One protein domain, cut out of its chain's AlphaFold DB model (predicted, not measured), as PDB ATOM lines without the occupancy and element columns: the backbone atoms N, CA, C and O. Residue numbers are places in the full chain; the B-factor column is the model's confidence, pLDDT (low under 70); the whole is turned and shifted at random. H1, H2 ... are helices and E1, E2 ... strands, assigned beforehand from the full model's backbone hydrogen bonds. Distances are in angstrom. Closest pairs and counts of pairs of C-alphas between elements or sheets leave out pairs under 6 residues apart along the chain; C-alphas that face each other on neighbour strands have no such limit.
ATOM      1  N   ALA A  60     104.668  69.789  92.205       87.69
ATOM      2  CA  ALA A  60     104.671  69.837  90.747       87.69
ATOM      3  C   ALA A  60     103.600  70.795  90.192       87.69
ATOM      4  O   ALA A  60     103.893  71.562  89.276       87.69
ATOM      5  N   ARG A  61     102.385  70.793  90.764       89.12
ATOM      6  CA  ARG A  61     101.314  71.745  90.409       89.12
ATOM      7  C   ARG A  61     101.714  73.186  90.715       89.12
ATOM      8  O   ARG A  61     101.571  74.053  89.859       89.12
ATOM      9  N   GLN A  62     102.275  73.434  91.895       90.62
ATOM     10  CA  GLN A  62     102.753  74.764  92.281       90.62
ATOM     11  C   GLN A  62     103.892  75.257  91.382       90.62
ATOM     12  O   GLN A  62     103.884  76.416  90.973       90.62
ATOM     13  N   ALA A  63     104.829  74.376  91.018       90.12
ATOM     14  CA  ALA A  63     105.871  74.697  90.049       90.12
ATOM     15  C   ALA A  63     105.270  75.049  88.681       90.12
ATOM     16  O   ALA A  63     105.666  76.041  88.079       90.12
ATOM     17  N   ALA A  64     104.266  74.301  88.215       91.56
ATOM     18  CA  ALA A  64     103.610  74.600  86.946       91.56
ATOM     19  C   ALA A  64     102.894  75.960  86.945       91.56
ATOM     20  O   ALA A  64     103.006  76.712  85.979       91.56
ATOM     21  N   LEU A  65     102.209  76.305  88.039       92.69
ATOM     22  CA  LEU A  65     101.592  77.622  88.219       92.69
ATOM     23  C   LEU A  65     102.630  78.750  88.237       92.69
ATOM     24  O   LEU A  65     102.409  79.791  87.623       92.69
ATOM     25  N   ALA A  66     103.764  78.544  88.913       93.06
ATOM     26  CA  ALA A  66     104.856  79.513  88.928       93.06
ATOM     27  C   ALA A  66     105.410  79.754  87.514       93.06
ATOM     28  O   ALA A  66     105.553  80.904  87.110       93.06
ATOM     29  N   GLU A  67     105.621  78.693  86.733       93.81
ATOM     30  CA  GLU A  67     106.086  78.806  85.346       93.81
ATOM     31  C   GLU A  67     105.062  79.507  84.438       93.81
ATOM     32  O   GLU A  67     105.442  80.338  83.616       93.81
ATOM     33  N   LEU A  68     103.754  79.259  84.608       94.50
ATOM     34  CA  LEU A  68     102.721  80.011  83.877       94.50
ATOM     35  C   LEU A  68     102.774  81.510  84.193       94.50
ATOM     36  O   LEU A  68     102.660  82.325  83.280       94.50
ATOM     37  N   ARG A  69     102.999  81.888  85.457       95.44
ATOM     38  CA  ARG A  69     103.184  83.297  85.841       95.44
ATOM     39  C   ARG A  69     104.447  83.887  85.214       95.44
ATOM     40  O   ARG A  69     104.392  84.991  84.682       95.44
ATOM     41  N   SER A  70     105.549  83.138  85.183       94.44
ATOM     42  CA  SER A  70     106.768  83.562  84.483       94.44
ATOM     43  C   SER A  70     106.551  83.749  82.976       94.44
ATOM     44  O   SER A  70     107.102  84.686  82.402       94.44
ATOM     45  N   ILE A  71     105.710  82.924  82.335       94.31
ATOM     46  CA  ILE A  71     105.296  83.125  80.936       94.31
ATOM     47  C   ILE A  71     104.534  84.441  80.775       94.31
ATOM     48  O   ILE A  71     104.869  85.206  79.875       94.31
ATOM     49  N   VAL A  72     103.570  84.742  81.649       96.00
ATOM     50  CA  VAL A  72     102.828  86.017  81.615       96.00
ATOM     51  C   VAL A  72     103.772  87.214  81.745       96.00
ATOM     52  O   VAL A  72     103.700  88.151  80.953       96.00
ATOM     53  N   GLU A  73     104.685  87.185  82.714       95.69
ATOM     54  CA  GLU A  73     105.655  88.264  82.920       95.69
ATOM     55  C   GLU A  73     106.583  88.449  81.714       95.69
ATOM     56  O   GLU A  73     106.862  89.580  81.312       95.69
ATOM     57  N   ALA A  74     107.054  87.346  81.124       95.12
ATOM     58  CA  ALA A  74     107.901  87.386  79.939       95.12
ATOM     59  C   ALA A  74     107.146  87.955  78.729       95.12
ATOM     60  O   ALA A  74     107.697  88.800  78.028       95.12
ATOM     61  N   GLN A  75     105.886  87.556  78.531       96.12
ATOM     62  CA  GLN A  75     105.025  88.072  77.466       96.12
ATOM     63  C   GLN A  75     104.800  89.574  77.586       96.12
ATOM     64  O   GLN A  75     105.081  90.311  76.646       96.12
ATOM     65  N   ASN A  76     104.375  90.041  78.763       95.69
ATOM     66  CA  ASN A  76     104.122  91.464  78.997       95.69
ATOM     67  C   ASN A  76     105.382  92.308  78.767       95.69
ATOM     68  O   ASN A  76     105.311  93.399  78.207       95.69
ATOM     69  N   ARG A  77     106.551  91.796  79.176       95.25
ATOM     70  CA  ARG A  77     107.834  92.466  78.937       95.25
ATOM     71  C   ARG A  77     108.169  92.531  77.447       95.25
ATOM     72  O   ARG A  77     108.545  93.591  76.965       95.25
ATOM     73  N   TRP A  78     108.036  91.419  76.723       94.62
ATOM     74  CA  TRP A  78     108.337  91.364  75.287       94.62
ATOM     75  C   TRP A  78     107.420  92.264  74.475       94.62
ATOM     76  O   TRP A  78     107.897  92.953  73.578       94.62
ATOM     77  N   GLN A  79     106.142  92.292  74.840       94.94
ATOM     78  CA  GLN A  79     105.157  93.162  74.230       94.94
ATOM     79  C   GLN A  79     105.493  94.642  74.463       94.94
ATOM     80  O   GLN A  79     105.541  95.424  73.520       94.94
ATOM     81  N   ALA A  80     105.785  95.031  75.708       94.31
ATOM     82  CA  ALA A  80     106.123  96.415  76.048       94.31
ATOM     83  C   ALA A  80     107.423  96.902  75.383       94.31
ATOM     84  O   ALA A  80     107.584  98.091  75.127       94.31
ATOM     85  N   GLU A  81     108.354  95.985  75.124       93.56
ATOM     86  CA  GLU A  81     109.618  96.257  74.437       93.56
ATOM     87  C   GLU A  81     109.515  96.116  72.906       93.56
ATOM     88  O   GLU A  81     110.534  96.273  72.236       93.56
ATOM     89  N   ALA A  82     108.332  95.791  72.361       93.00
ATOM     90  CA  ALA A  82     108.114  95.478  70.945       93.00
ATOM     91  C   ALA A  82     109.172  94.504  70.383       93.00
ATOM     92  O   ALA A  82     109.721  94.677  69.297       93.00
ATOM     93  N   ARG A  83     109.511  93.463  71.164       91.06
ATOM     94  CA  ARG A  83     110.531  92.468  70.768       91.06
ATOM     95  C   ARG A  83     110.109  91.605  69.587       91.06
ATOM     96  O   ARG A  83     110.960  90.966  68.970       91.06
ATOM     97  N   VAL A  84     108.812  91.533  69.337       90.94
ATOM     98  CA  VAL A  84     108.218  90.972  68.133       90.94
ATOM     99  C   VAL A  84     107.277  92.046  67.604       90.94
ATOM    100  O   VAL A  84     106.454  92.541  68.361       90.94
ATOM    101  N   ASP A  85     107.477  92.421  66.349       92.62
ATOM    102  CA  ASP A  85     106.752  93.454  65.601       92.62
ATOM    103  C   ASP A  85     106.961  93.095  64.119       92.62
ATOM    104  O   ASP A  85     107.960  93.466  63.490       92.62
ATOM    105  N   VAL A  86     106.162  92.144  63.626       90.81
ATOM    106  CA  VAL A  86     106.380  91.501  62.321       90.81
ATOM    107  C   VAL A  86     105.936  92.413  61.182       90.81
ATOM    108  O   VAL A  86     106.533  92.365  60.097       90.81
ATOM    109  N   ASP A  87     104.909  93.226  61.406       92.00
ATOM    110  CA  ASP A  87     104.360  94.163  60.430       92.00
ATOM    111  C   ASP A  87     104.972  95.575  60.516       92.00
ATOM    112  O   ASP A  87     104.926  96.309  59.523       92.00
ATOM    113  N   GLY A  88     105.677  95.900  61.602       92.12
ATOM    114  CA  GLY A  88     106.500  97.102  61.737       92.12
ATOM    115  C   GLY A  88     105.703  98.345  62.121       92.12
ATOM    116  O   GLY A  88     106.098  99.454  61.738       92.12
ATOM    117  N   ASP A  89     104.576  98.179  62.808       93.44
ATOM    118  CA  ASP A  89     103.701  99.279  63.212       93.44
ATOM    119  C   ASP A  89     104.113  99.916  64.560       93.44
ATOM    120  O   ASP A  89     103.633 100.997  64.927       93.44
ATOM    121  N   GLY A  90     105.081  99.302  65.253       92.69
ATOM    122  CA  GLY A  90     105.603  99.739  66.546       92.69
ATOM    123  C   GLY A  90     104.806  99.237  67.752       92.69
ATOM    124  O   GLY A  90     105.121  99.632  68.883       92.69
ATOM    125  N   VAL A  91     103.796  98.391  67.549       94.06
ATOM    126  CA  VAL A  91     103.051  97.689  68.592       94.06
ATOM    127  C   VAL A  91     103.658  96.302  68.784       94.06
ATOM    128  O   VAL A  91     103.869  95.534  67.856       94.06
ATOM    129  N   GLY A  92     103.974  95.958  70.033       93.62
ATOM    130  CA  GLY A  92     104.522  94.641  70.325       93.62
ATOM    131  C   GLY A  92     103.489  93.524  70.183       93.62
ATOM    132  O   GLY A  92     102.397  93.587  70.754       93.62
ATOM    133  N   GLU A  93     103.894  92.443  69.528       94.38
ATOM    134  CA  GLU A  93     103.182  91.171  69.475       94.38
ATOM    135  C   GLU A  93     103.603  90.233  70.616       94.38
ATOM    136  O   GLU A  93     104.741  90.248  71.102       94.38
ATOM    137  N   PHE A  94     102.705  89.326  71.002       94.94
ATOM    138  CA  PHE A  94     103.047  88.242  71.914       94.94
ATOM    139  C   PHE A  94     103.925  87.182  71.241       94.94
ATOM    140  O   PHE A  94     103.670  86.699  70.136       94.94
ATOM    141  N   ALA A  95     104.953  86.744  71.956       93.00
ATOM    142  CA  ALA A  95     105.916  85.775  71.469       93.00
ATOM    143  C   ALA A  95     105.397  84.331  71.559       93.00
ATOM    144  O   ALA A  95     104.534  83.969  72.358       93.00
ATOM    145  N   ALA A  96     105.972  83.453  70.757       91.69
ATOM    146  CA  ALA A  96     105.839  82.019  70.886       91.69
ATOM    147  C   ALA A  96     106.665  81.502  72.068       91.69
ATOM    148  O   ALA A  96     107.701  82.055  72.438       91.69
ATOM    149  N   LEU A  97     106.269  80.351  72.616       90.69
ATOM    150  CA  LEU A  97     106.941  79.783  73.787       90.69
ATOM    151  C   LEU A  97     108.430  79.475  73.551       90.69
ATOM    152  O   LEU A  97     109.246  79.662  74.448       90.69
ATOM    153  N   PHE A  98     108.803  79.028  72.348       87.12
ATOM    154  CA  PHE A  98     110.208  78.755  72.015       87.12
ATOM    155  C   PHE A  98     111.044  80.023  71.881       87.12
ATOM    156  O   PHE A  98     112.234  79.978  72.180       87.12
ATOM    157  N   GLU A  99     110.442  81.139  71.475       89.12
ATOM    158  CA  GLU A  99     111.122  82.437  71.419       89.12
ATOM    159  C   GLU A  99     111.387  82.941  72.834       89.12
ATOM    160  O   GLU A  99     112.523  83.259  73.180       89.12
ATOM    161  N   LEU A 100     110.366  82.888  73.697       90.06
ATOM    162  CA  LEU A 100     110.501  83.238  75.112       90.06
ATOM    163  C   LEU A 100     111.560  82.382  75.823       90.06
ATOM    164  O   LEU A 100     112.327  82.889  76.645       90.06
ATOM    165  N   ALA A 101     111.629  81.093  75.485       88.38
ATOM    166  CA  ALA A 101     112.625  80.159  76.002       88.38
ATOM    167  C   ALA A 101     114.021  80.315  75.369       88.38
ATOM    168  O   ALA A 101     114.923  79.552  75.713       88.38
ATOM    169  N   GLY A 102     114.211  81.253  74.433       85.69
ATOM    170  CA  GLY A 102     115.476  81.458  73.716       85.69
ATOM    171  C   GLY A 102     115.903  80.260  72.863       85.69
ATOM    172  O   GLY A 102     117.081  80.094  72.560       85.69
ATOM    173  N   LYS A 103     114.955  79.391  72.506       82.75
ATOM    174  CA  LYS A 103     115.179  78.231  71.635       82.75
ATOM    175  C   LYS A 103     114.918  78.549  70.170       82.75
ATOM    176  O   LYS A 103     115.406  77.818  69.316       82.75
ATOM    177  N   ALA A 104     114.147  79.603  69.900       82.25
ATOM    178  CA  ALA A 104     113.903  80.181  68.586       82.25
ATOM    179  C   ALA A 104     114.367  81.636  68.574       82.25
ATOM    180  O   ALA A 104     114.220  82.331  69.580       82.25
ATOM    181  N   SER A 105     114.849  82.109  67.427       83.62
ATOM    182  CA  SER A 105     114.936  83.547  67.188       83.62
ATOM    183  C   SER A 105     113.523  84.147  67.128       83.62
ATOM    184  O   SER A 105     112.635  83.494  66.574       83.62
ATOM    185  N   PRO A 106     113.306  85.358  67.677       85.81
ATOM    186  CA  PRO A 106     112.079  86.127  67.506       85.81
ATOM    187  C   PRO A 106     111.698  86.297  66.033       85.81
ATOM    188  O   PRO A 106     112.581  86.377  65.175       85.81
ATOM    189  N   ARG A 107     110.400  86.440  65.750       85.25
ATOM    190  CA  ARG A 107     109.854  86.595  64.389       85.25
ATOM    191  C   ARG A 107     110.287  87.841  63.602       85.25
ATOM    192  O   ARG A 107     109.866  87.999  62.459       85.25
ATOM    193  N   SER A 117     114.073  84.762  77.972       85.38
ATOM    194  CA  SER A 117     113.341  85.506  79.006       85.38
ATOM    195  C   SER A 117     112.590  84.600  79.969       85.38
ATOM    196  O   SER A 117     112.134  85.070  81.011       85.38
ATOM    197  N   LEU A 118     112.506  83.313  79.634       84.88
ATOM    198  CA  LEU A 118     112.084  82.250  80.528       84.88
ATOM    199  C   LEU A 118     113.287  81.549  81.173       84.88
ATOM    200  O   LEU A 118     114.370  81.513  80.578       84.88
ATOM    201  N   PRO A 119     113.108  80.953  82.365       75.12
ATOM    202  CA  PRO A 119     114.142  80.146  82.999       75.12
ATOM    203  C   PRO A 119     114.625  78.999  82.095       75.12
ATOM    204  O   PRO A 119     113.865  78.422  81.320       75.12
ATOM    205  N   LEU A 120     115.895  78.607  82.247       61.06
ATOM    206  CA  LEU A 120     116.560  77.513  81.509       61.06
ATOM    207  C   LEU A 120     115.958  76.107  81.751       61.06
ATOM    208  O   LEU A 120     116.484  75.118  81.245       61.06
ATOM    209  N   SER A 121     114.882  75.992  82.533       69.12
ATOM    210  CA  SER A 121     114.281  74.729  82.982       69.12
ATOM    211  C   SER A 121     113.513  73.980  81.891       69.12
ATOM    212  O   SER A 121     113.219  72.795  82.059       69.12
ATOM    213  N   PHE A 122     113.204  74.631  80.769       76.12
ATOM    214  CA  PHE A 122     112.419  74.026  79.704       76.12
ATOM    215  C   PHE A 122     113.248  73.058  78.850       76.12
ATOM    216  O   PHE A 122     114.116  73.473  78.078       76.12
ATOM    217  N   SER A 123     112.916  71.767  78.867       77.25
ATOM    218  CA  SER A 123     113.414  70.793  77.881       77.25
ATOM    219  C   SER A 123     112.450  70.668  76.696       77.25
ATOM    220  O   SER A 123     111.256  70.919  76.832       77.25
ATOM    221  N   ASP A 124     112.977  70.377  75.502       77.50
ATOM    222  CA  ASP A 124     112.154  70.096  74.315       77.50
ATOM    223  C   ASP A 124     111.700  68.629  74.360       77.50
ATOM    224  O   ASP A 124     112.531  67.730  74.493       77.50
ATOM    225  N   GLU A 125     110.393  68.384  74.289       72.75
ATOM    226  CA  GLU A 125     109.789  67.054  74.376       72.75
ATOM    227  C   GLU A 125     109.046  66.691  73.082       72.75
ATOM    228  O   GLU A 125     107.927  67.139  72.802       72.75
ATOM    229  N   GLY A 126     109.662  65.782  72.323       68.81
ATOM    230  CA  GLY A 126     109.020  65.039  71.243       68.81
ATOM    231  C   GLY A 126     108.795  65.808  69.930       68.81
ATOM    232  O   GLY A 126     109.323  66.898  69.712       68.81
ATOM    233  N   PRO A 127     108.017  65.218  69.003       63.44
ATOM    234  CA  PRO A 127     107.835  65.747  67.647       63.44
ATOM    235  C   PRO A 127     106.974  67.014  67.584       63.44
ATOM    236  O   PRO A 127     107.066  67.757  66.617       63.44
ATOM    237  N   ASN A 128     106.164  67.278  68.614       66.06
ATOM    238  CA  ASN A 128     105.289  68.453  68.672       66.06
ATOM    239  C   ASN A 128     105.954  69.662  69.328       66.06
ATOM    240  O   ASN A 128     105.256  70.638  69.586       66.06
ATOM    241  N   LYS A 129     107.254  69.551  69.645       72.94
ATOM    242  CA  LYS A 129     108.054  70.597  70.273       72.94
ATOM    243  C   LYS A 129     107.300  71.217  71.438       72.94
ATOM    244  O   LYS A 129     106.876  72.356  71.388       72.94
ATOM    245  N   ARG A 130     107.044  70.434  72.479       86.38
ATOM    246  CA  ARG A 130     106.466  70.973  73.716       86.38
ATOM    247  C   ARG A 130     107.581  71.264  74.681       86.38
ATOM    248  O   ARG A 130     108.589  70.561  74.680       86.38
ATOM    249  N   LEU A 131     107.385  72.274  75.515       88.75
ATOM    250  CA  LEU A 131     108.340  72.522  76.572       88.75
ATOM    251  C   LEU A 131     107.926  71.786  77.836       88.75
ATOM    252  O   LEU A 131     106.744  71.705  78.158       88.75
ATOM    253  N   ARG A 132     108.897  71.228  78.548       89.81
ATOM    254  CA  ARG A 132     108.666  70.506  79.797       89.81
ATOM    255  C   ARG A 132     109.410  71.159  80.942       89.81
ATOM    256  O   ARG A 132     110.597  71.435  80.812       89.81
ATOM    257  N   VAL A 133     108.719  71.302  82.072       88.31
ATOM    258  CA  VAL A 133     109.309  71.652  83.369       88.31
ATOM    259  C   VAL A 133     108.850  70.618  84.387       88.31
ATOM    260  O   VAL A 133     107.656  70.444  84.634       88.31
ATOM    261  N   GLY A 134     109.800  69.873  84.952       87.94
ATOM    262  CA  GLY A 134     109.502  68.797  85.898       87.94
ATOM    263  C   GLY A 134     108.594  67.717  85.294       87.94
ATOM    264  O   GLY A 134     108.979  67.013  84.355       87.94
ATOM    265  N   SER A 135     107.396  67.553  85.852       89.38
ATOM    266  CA  SER A 135     106.376  66.598  85.394       89.38
ATOM    267  C   SER A 135     105.240  67.249  84.602       89.38
ATOM    268  O   SER A 135     104.229  66.590  84.372       89.38
ATOM    269  N   TYR A 136     105.394  68.503  84.167       91.69
ATOM    270  CA  TYR A 136     104.405  69.228  83.368       91.69
ATOM    271  C   TYR A 136     104.936  69.562  81.972       91.69
ATOM    272  O   TYR A 136     106.111  69.878  81.786       91.69
ATOM    273  N   LEU A 137     104.040  69.472  80.995       92.44
ATOM    274  CA  LEU A 137     104.193  69.935  79.626       92.44
ATOM    275  C   LEU A 137     103.493  71.279  79.473       92.44
ATOM    276  O   LEU A 137     102.437  71.493  80.064       92.44
ATOM    277  N   PHE A 138     104.072  72.132  78.637       93.12
ATOM    278  CA  PHE A 138     103.611  73.475  78.342       93.12
ATOM    279  C   PHE A 138     103.486  73.660  76.836       93.12
ATOM    280  O   PHE A 138     104.349  73.234  76.058       93.12
ATOM    281  N   GLU A 139     102.412  74.326  76.430       92.25
ATOM    282  CA  GLU A 139     102.175  74.719  75.045       92.25
ATOM    283  C   GLU A 139     101.472  76.074  75.026       92.25
ATOM    284  O   GLU A 139     100.480  76.279  75.728       92.25
ATOM    285  N   LEU A 140     102.014  76.993  74.231       92.69
ATOM    286  CA  LEU A 140     101.478  78.331  74.021       92.69
ATOM    287  C   LEU A 140     100.894  78.420  72.621       92.69
ATOM    288  O   LEU A 140     101.462  77.887  71.663       92.69
ATOM    289  N   TRP A 141      99.769  79.108  72.532       93.06
ATOM    290  CA  TRP A 141      98.982  79.277  71.331       93.06
ATOM    291  C   TRP A 141      98.808  80.755  71.017       93.06
ATOM    292  O   TRP A 141      98.482  81.551  71.903       93.06
ATOM    293  N   LEU A 142      98.991  81.081  69.744       92.69
ATOM    294  CA  LEU A 142      98.755  82.391  69.158       92.69
ATOM    295  C   LEU A 142      97.594  82.297  68.153       92.69
ATOM    296  O   LEU A 142      97.281  81.199  67.677       92.69
ATOM    297  N   PRO A 143      96.918  83.409  67.844       92.69
ATOM    298  CA  PRO A 143      95.916  83.455  66.788       92.69
ATOM    299  C   PRO A 143      96.517  83.124  65.418       92.69
ATOM    300  O   PRO A 143      97.619  83.559  65.091       92.69
ATOM    301  N   ALA A 144      95.787  82.350  64.619       91.62
ATOM    302  CA  ALA A 144      96.182  82.008  63.254       91.62
ATOM    303  C   ALA A 144      95.450  82.881  62.225       91.62
ATOM    304  O   ALA A 144      94.292  83.258  62.444       91.62
ATOM    305  N   LYS A 145      96.084  83.141  61.075       90.75
ATOM    306  CA  LYS A 145      95.438  83.802  59.933       90.75
ATOM    307  C   LYS A 145      94.221  82.997  59.481       90.75
ATOM    308  O   LYS A 145      94.266  81.775  59.370       90.75
ATOM    309  N   GLY A 146      93.117  83.689  59.210       86.88
ATOM    310  CA  GLY A 146      91.837  83.043  58.886       86.88
ATOM    311  C   GLY A 146      91.071  82.524  60.110       86.88
ATOM    312  O   GLY A 146      90.015  81.910  59.954       86.88
ATOM    313  N   GLY A 147      91.563  82.810  61.319       86.69
ATOM    314  CA  GLY A 147      90.941  82.444  62.580       86.69
ATOM    315  C   GLY A 147      91.463  81.131  63.164       86.69
ATOM    316  O   GLY A 147      92.223  80.382  62.557       86.69
ATOM    317  N   GLY A 148      91.028  80.841  64.388       89.38
ATOM    318  CA  GLY A 148      91.524  79.698  65.147       89.38
ATOM    319  C   GLY A 148      92.840  79.997  65.860       89.38
ATOM    320  O   GLY A 148      93.140  81.143  66.194       89.38
ATOM    321  N   TRP A 149      93.582  78.934  66.161       90.44
ATOM    322  CA  TRP A 149      94.760  78.993  67.016       90.44
ATOM    323  C   TRP A 149      95.863  78.115  66.461       90.44
ATOM    324  O   TRP A 149      95.614  76.985  66.033       90.44
ATOM    325  N   ILE A 150      97.085  78.612  66.553       89.50
ATOM    326  CA  ILE A 150      98.283  77.897  66.163       89.50
ATOM    327  C   ILE A 150      99.267  77.893  67.328       89.50
ATOM    328  O   ILE A 150      99.511  78.912  67.971       89.50
ATOM    329  N   SER A 151      99.799  76.721  67.660       87.50
ATOM    330  CA  SER A 151     100.917  76.635  68.589       87.50
ATOM    331  C   SER A 151     102.212  76.623  67.810       87.50
ATOM    332  O   SER A 151     102.290  76.081  66.705       87.50
ATOM    333  N   ALA A 152     103.248  77.210  68.397       67.25
ATOM    334  CA  ALA A 152     104.566  77.236  67.792       67.25
ATOM    335  C   ALA A 152     105.227  75.847  67.867       67.25
ATOM    336  O   ALA A 152     106.103  75.593  68.687       67.25
ATOM    337  N   ARG A 153     104.746  74.922  67.030       66.12
ATOM    338  CA  ARG A 153     105.133  73.505  66.971       66.12
ATOM    339  C   ARG A 153     106.458  73.265  66.261       66.12
ATOM    340  O   ARG A 153     106.982  72.156  66.336       66.12
ATOM    341  N   LYS A 154     106.988  74.253  65.536       54.03
ATOM    342  CA  LYS A 154     108.223  74.094  64.770       54.03
ATOM    343  C   LYS A 154     108.973  75.413  64.621       54.03
ATOM    344  O   LYS A 154     108.420  76.427  64.215       54.03
ATOM    345  N   LEU A 155     110.251  75.379  64.980       50.31
ATOM    346  CA  LEU A 155     111.179  76.494  64.824       50.31
ATOM    347  C   LEU A 155     111.187  76.977  63.366       50.31
ATOM    348  O   LEU A 155     111.438  76.168  62.476       50.31
ATOM    349  N   GLY A 156     110.929  78.265  63.133       55.12
ATOM    350  CA  GLY A 156     111.154  78.918  61.835       55.12
ATOM    351  C   GLY A 156     110.095  78.716  60.743       55.12
ATOM    352  O   GLY A 156     110.277  79.255  59.661       55.12
ATOM    353  N   GLU A 157     108.996  77.990  60.988       60.47
ATOM    354  CA  GLU A 157     107.942  77.756  59.968       60.47
ATOM    355  C   GLU A 157     106.611  78.466  60.263       60.47
ATOM    356  O   GLU A 157     105.684  78.392  59.471       60.47
ATOM    357  N   LEU A 158     106.498  79.156  61.399       63.50
ATOM    358  CA  LEU A 158     105.220  79.669  61.911       63.50
ATOM    359  C   LEU A 158     104.979  81.162  61.698       63.50
ATOM    360  O   LEU A 158     103.940  81.668  62.104       63.50
ATOM    361  N   HIS A 159     105.929  81.868  61.090       70.75
ATOM    362  CA  HIS A 159     105.876  83.326  60.993       70.75
ATOM    363  C   HIS A 159     104.707  83.770  60.107       70.75
ATOM    364  O   HIS A 159     103.984  84.694  60.461       70.75
ATOM    365  N   ASP A 160     104.475  83.061  59.001       82.44
ATOM    366  CA  ASP A 160     103.491  83.475  58.002       82.44
ATOM    367  C   ASP A 160     102.052  83.079  58.349       82.44
ATOM    368  O   ASP A 160     101.128  83.663  57.785       82.44
ATOM    369  N   ASP A 161     101.847  82.142  59.278       89.19
ATOM    370  CA  ASP A 161     100.519  81.630  59.643       89.19
ATOM    371  C   ASP A 161      99.907  82.336  60.862       89.19
ATOM    372  O   ASP A 161      98.723  82.149  61.147       89.19
ATOM    373  N   ILE A 162     100.684  83.143  61.590       91.38
ATOM    374  CA  ILE A 162     100.198  83.916  62.740       91.38
ATOM    375  C   ILE A 162      99.463  85.165  62.247       91.38
ATOM    376  O   ILE A 162      99.927  85.871  61.352       91.38
ATOM    377  N   ASP A 163      98.297  85.423  62.829       92.88
ATOM    378  CA  ASP A 163      97.565  86.678  62.652       92.88
ATOM    379  C   ASP A 163      98.197  87.726  63.576       92.88
ATOM    380  O   ASP A 163      98.007  87.659  64.791       92.88
ATOM    381  N   VAL A 164      99.021  88.604  62.995       93.12
ATOM    382  CA  VAL A 164      99.883  89.566  63.705       93.12
ATOM    383  C   VAL A 164      99.053  90.567  64.512       93.12
ATOM    384  O   VAL A 164      99.186  90.585  65.736       93.12
ATOM    385  N   ASP A 165      98.061  91.210  63.886       94.06
ATOM    386  CA  ASP A 165      97.114  92.129  64.537       94.06
ATOM    387  C   ASP A 165      96.417  91.461  65.739       94.06
ATOM    388  O   ASP A 165      96.214  92.029  66.818       94.06
ATOM    389  N   ALA A 166      96.016  90.197  65.578       93.06
ATOM    390  CA  ALA A 166      95.388  89.455  66.659       93.06
ATOM    391  C   ALA A 166      96.380  89.038  67.758       93.06
ATOM    392  O   ALA A 166      95.969  88.903  68.920       93.06
ATOM    393  N   ALA A 167      97.639  88.782  67.401       93.56
ATOM    394  CA  ALA A 167      98.710  88.368  68.300       93.56
ATOM    395  C   ALA A 167      99.243  89.515  69.168       93.56
ATOM    396  O   ALA A 167      99.924  89.243  70.151       93.56
ATOM    397  N   GLU A 168      98.877  90.766  68.905       95.00
ATOM    398  CA  GLU A 168      99.051  91.881  69.848       95.00
ATOM    399  C   GLU A 168      98.113  91.776  71.058       95.00
ATOM    400  O   GLU A 168      98.387  92.268  72.147       95.00
ATOM    401  N   GLN A 169      96.949  91.153  70.887       94.19
ATOM    402  CA  GLN A 169      95.877  91.229  71.887       94.19
ATOM    403  C   GLN A 169      95.621  89.894  72.577       94.19
ATOM    404  O   GLN A 169      94.954  89.840  73.618       94.19
ATOM    405  N   ARG A 170      96.077  88.795  71.971       92.25
ATOM    406  CA  ARG A 170      95.635  87.452  72.335       92.25
ATOM    407  C   ARG A 170      96.766  86.453  72.299       92.25
ATOM    408  O   ARG A 170      97.485  86.309  71.320       92.25
ATOM    409  N   TRP A 171      96.801  85.660  73.351       94.56
ATOM    410  CA  TRP A 171      97.526  84.414  73.445       94.56
ATOM    411  C   TRP A 171      96.883  83.587  74.550       94.56
ATOM    412  O   TRP A 171      96.074  84.079  75.346       94.56
ATOM    413  N   CYS A 172      97.253  82.319  74.606       94.06
ATOM    414  CA  CYS A 172      97.048  81.539  75.810       94.06
ATOM    415  C   CYS A 172      98.095  80.451  75.938       94.06
ATOM    416  O   CYS A 172      98.645  79.990  74.935       94.06
ATOM    417  N   ALA A 173      98.336  80.000  77.160       94.06
ATOM    418  CA  ALA A 173      99.164  78.833  77.404       94.06
ATOM    419  C   ALA A 173      98.435  77.812  78.268       94.06
ATOM    420  O   ALA A 173      97.575  78.141  79.085       94.06
ATOM    421  N   PHE A 174      98.813  76.558  78.074       94.25
ATOM    422  CA  PHE A 174      98.337  75.444  78.869       94.25
ATOM    423  C   PHE A 174      99.502  74.757  79.557       94.25
ATOM    424  O   PHE A 174     100.586  74.656  78.984       94.25
ATOM    425  N   ALA A 175      99.233  74.225  80.747       93.69
ATOM    426  CA  ALA A 175     100.128  73.323  81.454       93.69
ATOM    427  C   ALA A 175      99.370  72.058  81.869       93.69
ATOM    428  O   ALA A 175      98.297  72.149  82.461       93.69
ATOM    429  N   TRP A 176      99.912  70.878  81.577       92.56
ATOM    430  CA  TRP A 176      99.306  69.592  81.956       92.56
ATOM    431  C   TRP A 176     100.382  68.531  82.226       92.56
ATOM    432  O   TRP A 176     101.505  68.663  81.739       92.56
ATOM    433  N   PRO A 177     100.096  67.461  82.981       91.12
ATOM    434  CA  PRO A 177     101.113  66.510  83.388       91.12
ATOM    435  C   PRO A 177     101.642  65.669  82.215       91.12
ATOM    436  O   PRO A 177     100.920  65.298  81.284       91.12
ATOM    437  N   THR A 178     102.922  65.299  82.279       88.00
ATOM    438  CA  THR A 178     103.614  64.443  81.296       88.00
ATOM    439  C   THR A 178     103.087  63.010  81.289       88.00
ATOM    440  O   THR A 178     103.209  62.300  80.292       88.00
ATOM    441  N   HIS A 179     102.482  62.575  82.390       84.56
ATOM    442  CA  HIS A 179     101.836  61.280  82.518       84.56
ATOM    443  C   HIS A 179     100.394  61.483  82.946       84.56
ATOM    444  O   HIS A 179     100.057  62.486  83.564       84.56
ATOM    445  N   ARG A 180      99.538  60.516  82.618       73.06
ATOM    446  CA  ARG A 180      98.173  60.522  83.131       73.06
ATOM    447  C   ARG A 180      98.244  60.360  84.644       73.06
ATOM    448  O   ARG A 180      98.630  59.297  85.128       73.06
ATOM    449  N   VAL A 181      97.877  61.409  85.360       66.50
ATOM    450  CA  VAL A 181      97.653  61.346  86.796       66.50
ATOM    451  C   VAL A 181      96.153  61.150  86.977       66.50
ATOM    452  O   VAL A 181      95.347  61.762  86.280       66.50
ATOM    453  N   PHE A 182      95.773  60.205  87.829       62.97
ATOM    454  CA  PHE A 182      94.425  60.213  88.375       62.97
ATOM    455  C   PHE A 182      94.484  61.180  89.548       62.97
ATOM    456  O   PHE A 182      95.268  60.922  90.470       62.97
ATOM    457  N   PRO A 183      93.758  62.302  89.503       57.22
ATOM    458  CA  PRO A 183      93.817  63.246  90.595       57.22
ATOM    459  C   PRO A 183      93.238  62.534  91.814       57.22
ATOM    460  O   PRO A 183      92.110  62.051  91.779       57.22
ATOM    461  N   ALA A 184      94.032  62.423  92.880       58.78
ATOM    462  CA  ALA A 184      93.461  62.119  94.184       58.78
ATOM    463  C   ALA A 184      92.534  63.282  94.579       58.78
ATOM    464  O   ALA A 184      91.409  63.033  94.989       58.78
ATOM    465  N   GLU A 185      92.985  64.529  94.355       65.25
ATOM    466  CA  GLU A 185      92.241  65.785  94.528       65.25
ATOM    467  C   GLU A 185      92.877  66.899  93.649       65.25
ATOM    468  O   GLU A 185      94.110  66.982  93.555       65.25
ATOM    469  N   GLY A 186      92.061  67.766  93.024       67.88
ATOM    470  CA  GLY A 186      92.494  69.014  92.354       67.88
ATOM    471  C   GLY A 186      92.557  69.004  90.810       67.88
ATOM    472  O   GLY A 186      92.344  67.964  90.189       67.88
ATOM    473  N   PRO A 187      92.808  70.170  90.173       74.25
ATOM    474  CA  PRO A 187      92.901  70.289  88.717       74.25
ATOM    475  C   PRO A 187      94.207  69.706  88.166       74.25
ATOM    476  O   PRO A 187      95.289  70.022  88.659       74.25
ATOM    477  N   ASP A 188      94.112  68.923  87.091       82.50
ATOM    478  CA  ASP A 188      95.274  68.328  86.406       82.50
ATOM    479  C   ASP A 188      95.764  69.162  85.219       82.50
ATOM    480  O   ASP A 188      96.820  68.900  84.657       82.50
ATOM    481  N   CYS A 189      94.998  70.154  84.783       89.69
ATOM    482  CA  CYS A 189      95.389  71.021  83.683       89.69
ATOM    483  C   CYS A 189      95.141  72.466  84.069       89.69
ATOM    484  O   CYS A 189      94.093  72.796  84.621       89.69
ATOM    485  N   PHE A 190      96.086  73.322  83.723       92.25
ATOM    486  CA  PHE A 190      95.997  74.754  83.904       92.25
ATOM    487  C   PHE A 190      95.962  75.443  82.548       92.25
ATOM    488  O   PHE A 190      96.505  74.946  81.559       92.25
ATOM    489  N   PHE A 191      95.307  76.588  82.526       92.12
ATOM    490  CA  PHE A 191      95.178  77.477  81.387       92.12
ATOM    491  C   PHE A 191      95.465  78.895  81.870       92.12
ATOM    492  O   PHE A 191      95.026  79.258  82.957       92.12
ATOM    493  N   VAL A 192      96.180  79.681  81.073       93.56
ATOM    494  CA  VAL A 192      96.360  81.117  81.290       93.56
ATOM    495  C   VAL A 192      96.045  81.871  80.006       93.56
ATOM    496  O   VAL A 192      96.406  81.413  78.919       93.56
ATOM    497  N   ASP A 193      95.356  83.001  80.133       92.50
ATOM    498  CA  ASP A 193      95.006  83.872  79.012       92.50
ATOM    499  C   ASP A 193      95.936  85.091  78.890       92.50
ATOM    500  O   ASP A 193      96.854  85.293  79.690       92.50
ATOM    501  N   ALA A 194      95.670  85.938  77.892       93.38
ATOM    502  CA  ALA A 194      96.462  87.135  77.623       93.38
ATOM    503  C   ALA A 194      96.451  88.189  78.740       93.38
ATOM    504  O   ALA A 194      97.252  89.119  78.722       93.38
ATOM    505  N   ARG A 195      95.554  88.059  79.719       91.62
ATOM    506  CA  ARG A 195      95.452  88.958  80.876       91.62
ATOM    507  C   ARG A 195      96.248  88.448  82.067       91.62
ATOM    508  O   ARG A 195      96.325  89.138  83.082       91.62
ATOM    509  N   GLY A 196      96.801  87.243  81.959       93.06
ATOM    510  CA  GLY A 196      97.444  86.548  83.061       93.06
ATOM    511  C   GLY A 196      96.462  85.899  84.032       93.06
ATOM    512  O   GLY A 196      96.866  85.539  85.137       93.06
ATOM    513  N   GLU A 197      95.187  85.739  83.660       92.25
ATOM    514  CA  GLU A 197      94.231  85.015  84.497       92.25
ATOM    515  C   GLU A 197      94.452  83.508  84.346       92.25
ATOM    516  O   GLU A 197      94.386  82.971  83.240       92.25
ATOM    517  N   ILE A 198      94.713  82.819  85.462       92.62
ATOM    518  CA  ILE A 198      94.963  81.375  85.479       92.62
ATOM    519  C   ILE A 198      93.690  80.624  85.885       92.62
ATOM    520  O   ILE A 198      92.965  81.012  86.801       92.62
ATOM    521  N   TYR A 199      93.417  79.513  85.210       90.75
ATOM    522  CA  TYR A 199      92.274  78.644  85.457       90.75
ATOM    523  C   TYR A 199      92.736  77.193  85.564       90.75
ATOM    524  O   TYR A 199      93.559  76.735  84.775       90.75
ATOM    525  N   GLY A 200      92.173  76.453  86.514       89.69
ATOM    526  CA  GLY A 200      92.327  75.006  86.636       89.69
ATOM    527  C   GLY A 200      91.147  74.261  86.010       89.69
ATOM    528  O   GLY A 200      89.986  74.610  86.235       89.69
ATOM    529  N   CYS A 201      91.429  73.209  85.248       84.19
ATOM    530  CA  CYS A 201      90.440  72.257  84.751       84.19
ATOM    531  C   CYS A 201      90.251  71.135  85.774       84.19
ATOM    532  O   CYS A 201      91.196  70.407  86.073       84.19
ATOM    533  N   VAL A 202      89.029  70.986  86.280       74.88
ATOM    534  CA  VAL A 202      88.642  69.983  87.295       74.88
ATOM    535  C   VAL A 202      87.784  68.859  86.702       74.88
ATOM    536  O   VAL A 202      87.037  68.198  87.415       74.88
ATOM    537  N   ASP A 203      87.826  68.660  85.384       65.94
ATOM    538  CA  ASP A 203      86.984  67.654  84.738       65.94
ATOM    539  C   ASP A 203      87.494  66.219  84.958       65.94
ATOM    540  O   ASP A 203      88.523  65.822  84.414       65.94
ATOM    541  N   GLU A 204      86.725  65.426  85.706       58.84
ATOM    542  CA  GLU A 204      87.011  64.016  86.010       58.84
ATOM    543  C   GLU A 204      86.937  63.105  84.773       58.84
ATOM    544  O   GLU A 204      87.598  62.067  84.720       58.84
ATOM    545  N   ALA A 205      86.150  63.479  83.756       59.56
ATOM    546  CA  ALA A 205      85.950  62.650  82.569       59.56
ATOM    547  C   ALA A 205      87.165  62.668  81.626       59.56
ATOM    548  O   ALA A 205      87.455  61.679  80.939       59.56
ATOM    549  N   THR A 206      87.904  63.780  81.603       63.34
ATOM    550  CA  THR A 206      89.013  63.997  80.674       63.34
ATOM    551  C   THR A 206      90.332  64.101  81.421       63.34
ATOM    552  O   THR A 206      90.846  65.181  81.677       63.34
ATOM    553  N   HIS A 207      90.940  62.954  81.712       69.62
ATOM    554  CA  HIS A 207      92.292  62.952  82.264       69.62
ATOM    555  C   HIS A 207      93.301  63.449  81.225       69.62
ATOM    556  O   HIS A 207      93.567  62.774  80.217       69.62
ATOM    557  N   TRP A 208      93.863  64.622  81.494       78.44
ATOM    558  CA  TRP A 208      94.979  65.185  80.749       78.44
ATOM    559  C   TRP A 208      96.261  64.418  81.076       78.44
ATOM    560  O   TRP A 208      96.448  63.919  82.185       78.44
ATOM    561  N   GLY A 209      97.124  64.237  80.079       82.00
ATOM    562  CA  GLY A 209      98.310  63.419  80.288       82.00
ATOM    563  C   GLY A 209      99.109  63.144  79.028       82.00
ATOM    564  O   GLY A 209      98.608  62.579  78.047       82.00
ATOM    565  N   GLY A 210     100.393  63.479  79.102       84.69
ATOM    566  CA  GLY A 210     101.384  63.171  78.083       84.69
ATOM    567  C   GLY A 210     101.133  63.859  76.750       84.69
ATOM    568  O   GLY A 210     100.477  64.893  76.656       84.69
ATOM    569  N   LEU A 211     101.701  63.289  75.688       83.88
ATOM    570  CA  LEU A 211     101.792  63.965  74.392       83.88
ATOM    571  C   LEU A 211     100.545  63.822  73.505       83.88
ATOM    572  O   LEU A 211     100.465  64.493  72.475       83.88
ATOM    573  N   ARG A 212      99.600  62.941  73.859       83.50
ATOM    574  CA  ARG A 212      98.432  62.613  73.018       83.50
ATOM    575  C   ARG A 212      97.131  63.272  73.473       83.50
ATOM    576  O   ARG A 212      96.261  63.499  72.644       83.50
ATOM    577  N   ARG A 213      96.982  63.549  74.770       82.31
ATOM    578  CA  ARG A 213      95.789  64.183  75.349       82.31
ATOM    579  C   ARG A 213      96.156  65.594  75.757       82.31
ATOM    580  O   ARG A 213      96.657  65.807  76.855       82.31
ATOM    581  N   VAL A 214      95.977  66.506  74.813       83.94
ATOM    582  CA  VAL A 214      96.537  67.853  74.868       83.94
ATOM    583  C   VAL A 214      95.387  68.848  74.921       83.94
ATOM    584  O   VAL A 214      94.479  68.744  74.087       83.94
ATOM    585  N   PRO A 215      95.382  69.774  75.888       87.25
ATOM    586  CA  PRO A 215      94.393  70.837  75.925       87.25
ATOM    587  C   PRO A 215      94.554  71.748  74.703       87.25
ATOM    588  O   PRO A 215      95.660  71.982  74.219       87.25
ATOM    589  N   HIS A 216      93.433  72.230  74.170       86.88
ATOM    590  CA  HIS A 216      93.401  73.015  72.940       86.88
ATOM    591  C   HIS A 216      92.533  74.264  73.138       86.88
ATOM    592  O   HIS A 216      91.433  74.132  73.679       86.88
ATOM    593  N   PRO A 217      92.946  75.450  72.658       85.75
ATOM    594  CA  PRO A 217      92.183  76.684  72.847       85.75
ATOM    595  C   PRO A 217      90.767  76.631  72.268       85.75
ATOM    596  O   PRO A 217      89.835  77.143  72.871       85.75
ATOM    597  N   GLY A 218      90.575  75.946  71.134       83.06
ATOM    598  CA  GLY A 218      89.254  75.753  70.513       83.06
ATOM    599  C   GLY A 218      88.244  74.975  71.367       83.06
ATOM    600  O   GLY A 218      87.091  74.834  70.979       83.06
ATOM    601  N   LEU A 219      88.674  74.447  72.513       75.44
ATOM    602  CA  LEU A 219      87.786  73.844  73.490       75.44
ATOM    603  C   LEU A 219      87.182  74.866  74.443       75.44
ATOM    604  O   LEU A 219      86.083  74.625  74.926       75.44
ATOM    605  N   LEU A 220      87.887  75.964  74.720       75.06
ATOM    606  CA  LEU A 220      87.417  77.027  75.599       75.06
ATOM    607  C   LEU A 220      86.095  77.579  75.046       75.06
ATOM    608  O   LEU A 220      85.924  77.610  73.822       75.06
ATOM    609  N   PRO A 221      85.141  77.985  75.910       64.00
ATOM    610  CA  PRO A 221      83.935  78.650  75.430       64.00
ATOM    611  C   PRO A 221      84.392  79.791  74.541       64.00
ATOM    612  O   PRO A 221      85.348  80.456  74.941       64.00
ATOM    613  N   SER A 222      83.761  79.942  73.364       57.31
ATOM    614  CA  SER A 222      84.105  80.940  72.345       57.31
ATOM    615  C   SER A 222      84.543  82.195  73.065       57.31
ATOM    616  O   SER A 222      83.714  82.890  73.667       57.31
ATOM    617  N   THR A 223      85.860  82.360  73.173       50.97
ATOM    618  CA  THR A 223      86.383  83.366  74.074       50.97
ATOM    619  C   THR A 223      85.854  84.689  73.531       50.97
ATOM    620  O   THR A 223      85.622  84.801  72.324       50.97
ATOM    621  N   PRO A 224      85.578  85.686  74.380       45.25
ATOM    622  CA  PRO A 224      84.884  86.914  73.979       45.25
ATOM    623  C   PRO A 224      85.613  87.742  72.906       45.25
ATOM    624  O   PRO A 224      85.155  88.808  72.534       45.25
ATOM    625  N   TYR A 225      86.713  87.232  72.369       47.19
ATOM    626  CA  TYR A 225      87.487  87.745  71.255       47.19
ATOM    627  C   TYR A 225      86.859  87.467  69.875       47.19
ATOM    628  O   TYR A 225      87.575  87.198  68.905       47.19
ATOM    629  N   SER A 226      85.529  87.518  69.775       44.91
ATOM    630  CA  SER A 226      84.864  87.778  68.496       44.91
ATOM    631  C   SER A 226      85.360  89.137  68.004       44.91
ATOM    632  O   SER A 226      85.338  90.097  68.771       44.91
ATOM    633  N   SER A 227      85.841  89.212  66.762       42.16
ATOM    634  CA  SER A 227      86.413  90.417  66.147       42.16
ATOM    635  C   SER A 227      85.547  91.656  66.431       42.16
ATOM    636  O   SER A 227      84.459  91.782  65.868       42.16
ATOM    637  N   GLY A 228      86.008  92.535  67.327       47.62
ATOM    638  CA  GLY A 228      85.350  93.800  67.675       47.62
ATOM    639  C   GLY A 228      84.797  93.920  69.100       47.62
ATOM    640  O   GLY A 228      84.462  95.032  69.501       47.62
ATOM    641  N   ASP A 229      84.727  92.840  69.885       45.19
ATOM    642  CA  ASP A 229      84.272  92.917  71.278       45.19
ATOM    643  C   ASP A 229      85.461  93.078  72.236       45.19
ATOM    644  O   ASP A 229      86.455  92.350  72.163       45.19
ATOM    645  N   THR A 230      85.360  94.037  73.163       48.75
ATOM    646  CA  THR A 230      86.330  94.143  74.263       48.75
ATOM    647  C   THR A 230      86.402  92.801  74.984       48.75
ATOM    648  O   THR A 230      85.352  92.214  75.277       48.75
ATOM    649  N   PRO A 231      87.607  92.287  75.294       53.81
ATOM    650  CA  PRO A 231      87.701  90.985  75.919       53.81
ATOM    651  C   PRO A 231      86.877  90.992  77.209       53.81
ATOM    652  O   PRO A 231      87.057  91.821  78.103       53.81
ATOM    653  N   ARG A 232      85.883  90.114  77.307       59.16
ATOM    654  CA  ARG A 232      85.152  89.937  78.562       59.16
ATOM    655  C   ARG A 232      85.976  89.044  79.467       59.16
ATOM    656  O   ARG A 232      86.621  88.099  79.030       59.16
ATOM    657  N   ARG A 233      85.963  89.368  80.753       67.81
ATOM    658  CA  ARG A 233      86.529  88.487  81.770       67.81
ATOM    659  C   ARG A 233      85.781  87.154  81.723       67.81
ATOM    660  O   ARG A 233      84.546  87.174  81.720       67.81
ATOM    661  N   LEU A 234      86.490  86.025  81.675       69.62
ATOM    662  CA  LEU A 234      85.816  84.737  81.841       69.62
ATOM    663  C   LEU A 234      85.247  84.674  83.268       69.62
ATOM    664  O   LEU A 234      85.859  85.198  84.205       69.62
ATOM    665  N   PRO A 235      84.062  84.075  83.464       71.31
ATOM    666  CA  PRO A 235      83.498  83.951  84.799       71.31
ATOM    667  C   PRO A 235      84.397  83.070  85.675       71.31
ATOM    668  O   PRO A 235      85.138  82.223  85.178       71.31
ATOM    669  N   ALA A 236      84.278  83.217  87.000       75.19
ATOM    670  CA  ALA A 236      85.060  82.448  87.978       75.19
ATOM    671  C   ALA A 236      84.938  80.920  87.806       75.19
ATOM    672  O   ALA A 236      85.800  80.162  88.246       75.19
ATOM    673  N   ARG A 237      83.864  80.465  87.157       80.56
ATOM    674  CA  ARG A 237      83.697  79.101  86.669       80.56
ATOM    675  C   ARG A 237      83.012  79.138  85.307       80.56
ATOM    676  O   ARG A 237      81.980  79.791  85.172       80.56
ATOM    677  N   PHE A 238      83.526  78.390  84.336       80.44
ATOM    678  CA  PHE A 238      82.868  78.193  83.043       80.44
ATOM    679  C   PHE A 238      82.897  76.731  82.608       80.44
ATOM    680  O   PHE A 238      83.693  75.932  83.108       80.44
ATOM    681  N   ARG A 239      82.007  76.389  81.670       79.25
ATOM    682  CA  ARG A 239      82.086  75.138  80.919       79.25
ATOM    683  C   ARG A 239      82.548  75.408  79.502       79.25
ATOM    684  O   ARG A 239      82.184  76.417  78.906       79.25
ATOM    685  N   ASP A 240      83.377  74.512  79.009       77.56
ATOM    686  CA  ASP A 240      83.950  74.589  77.679       77.56
ATOM    687  C   ASP A 240      83.051  73.882  76.645       77.56
ATOM    688  O   ASP A 240      82.029  73.292  77.007       77.56
ATOM    689  N   GLY A 241      83.385  73.956  75.354       71.25
ATOM    690  CA  GLY A 241      82.574  73.365  74.279       71.25
ATOM    691  C   GLY A 241      82.440  71.838  74.362       71.25
ATOM    692  O   GLY A 241      81.530  71.269  73.766       71.25
ATOM    693  N   ALA A 242      83.306  71.174  75.133       73.44
ATOM    694  CA  ALA A 242      83.229  69.747  75.434       73.44
ATOM    695  C   ALA A 242      82.538  69.459  76.783       73.44
ATOM    696  O   ALA A 242      82.534  68.320  77.244       73.44
ATOM    697  N   GLY A 243      81.964  70.475  77.433       74.94
ATOM    698  CA  GLY A 243      81.265  70.359  78.710       74.94
ATOM    699  C   GLY A 243      82.173  70.344  79.943       74.94
ATOM    700  O   GLY A 243      81.661  70.181  81.055       74.94
ATOM    701  N   ARG A 244      83.489  70.545  79.795       78.06
ATOM    702  CA  ARG A 244      84.454  70.461  80.906       78.06
ATOM    703  C   ARG A 244      84.419  71.704  81.770       78.06
ATOM    704  O   ARG A 244      84.251  72.804  81.252       78.06
ATOM    705  N   SER A 245      84.604  71.533  83.077       79.69
ATOM    706  CA  SER A 245      84.545  72.640  84.034       79.69
ATOM    707  C   SER A 245      85.924  73.240  84.289       79.69
ATOM    708  O   SER A 245      86.855  72.545  84.695       79.69
ATOM    709  N   TRP A 246      86.010  74.550  84.103       77.19
ATOM    710  CA  TRP A 246      87.177  75.367  84.400       77.19
ATOM    711  C   TRP A 246      86.849  76.295  85.557       77.19
ATOM    712  O   TRP A 246      85.762  76.877  85.600       77.19
ATOM    713  N   VAL A 247      87.767  76.407  86.509       79.69
ATOM    714  CA  VAL A 247      87.611  77.216  87.718       79.69
ATOM    715  C   VAL A 247      88.809  78.139  87.838       79.69
ATOM    716  O   VAL A 247      89.942  77.716  87.624       79.69
ATOM    717  N   TRP A 248      88.550  79.400  88.162       76.44
ATOM    718  CA  TRP A 248      89.596  80.388  88.382       76.44
ATOM    719  C   TRP A 248      90.543  79.934  89.496       76.44
ATOM    720  O   TRP A 248      90.101  79.442  90.537       76.44
ATOM    721  N   HIS A 249      91.841  80.072  89.246       71.56
ATOM    722  CA  HIS A 249      92.898  79.663  90.152       71.56
ATOM    723  C   HIS A 249      93.791  80.872  90.429       71.56
ATOM    724  O   HIS A 249      94.337  81.465  89.501       71.56
TER     725      HIS A 249
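Overview. This is residues 60 to 107 and 117 to 249 of the 250 residues of an uncharacterized protein of Planctomycetes bacterium (UniProt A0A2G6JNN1). Little regular structure: a strongly twisted, branched antiparallel sheet of nine strands has one long helix, H1, over one face; much of the rest is loops. The printed part has 181 residues, with 69 in named elements, ordered H1 H2 E1 E2 E3 E4 H3 E5 E6 E7 E8 E9; mixed class. It is compact, radius of gyration of the C-alphas 15.5 A, spanning 49 by 36 by 25 A.

Along the chain. The strands are E1 123 to 125, E2 130 to 133, E3 136 to 143, E4 149 to 151, E5 172 to 177, E6 189 to 193, E7 198 to 201, E8 237 to 239, E9 245 to 248. H1, residues 60 to 80, runs 30.4 A from (104.671, 69.837, 90.747) to (106.123, 96.415, 76.048); H2 is 97 to 100, H3 164 to 167.

Arrangement. E1 E2 E3 E4 and E5 E6 E7 are meanders, successive antiparallel neighbours. E5 neighbours E3, N 141 to O 172 2.8 A. H1 is on the sheet, height 8.6 A, its i+4 pairs within hydrogen-bond range; H2 and H3 only graze it.

Size, cuts and confidence. Residues 108 to 116 are cut, gap 15.1 A. E7 to E8 is a long link; pLDDT is under 70 at 221 to 234, among others.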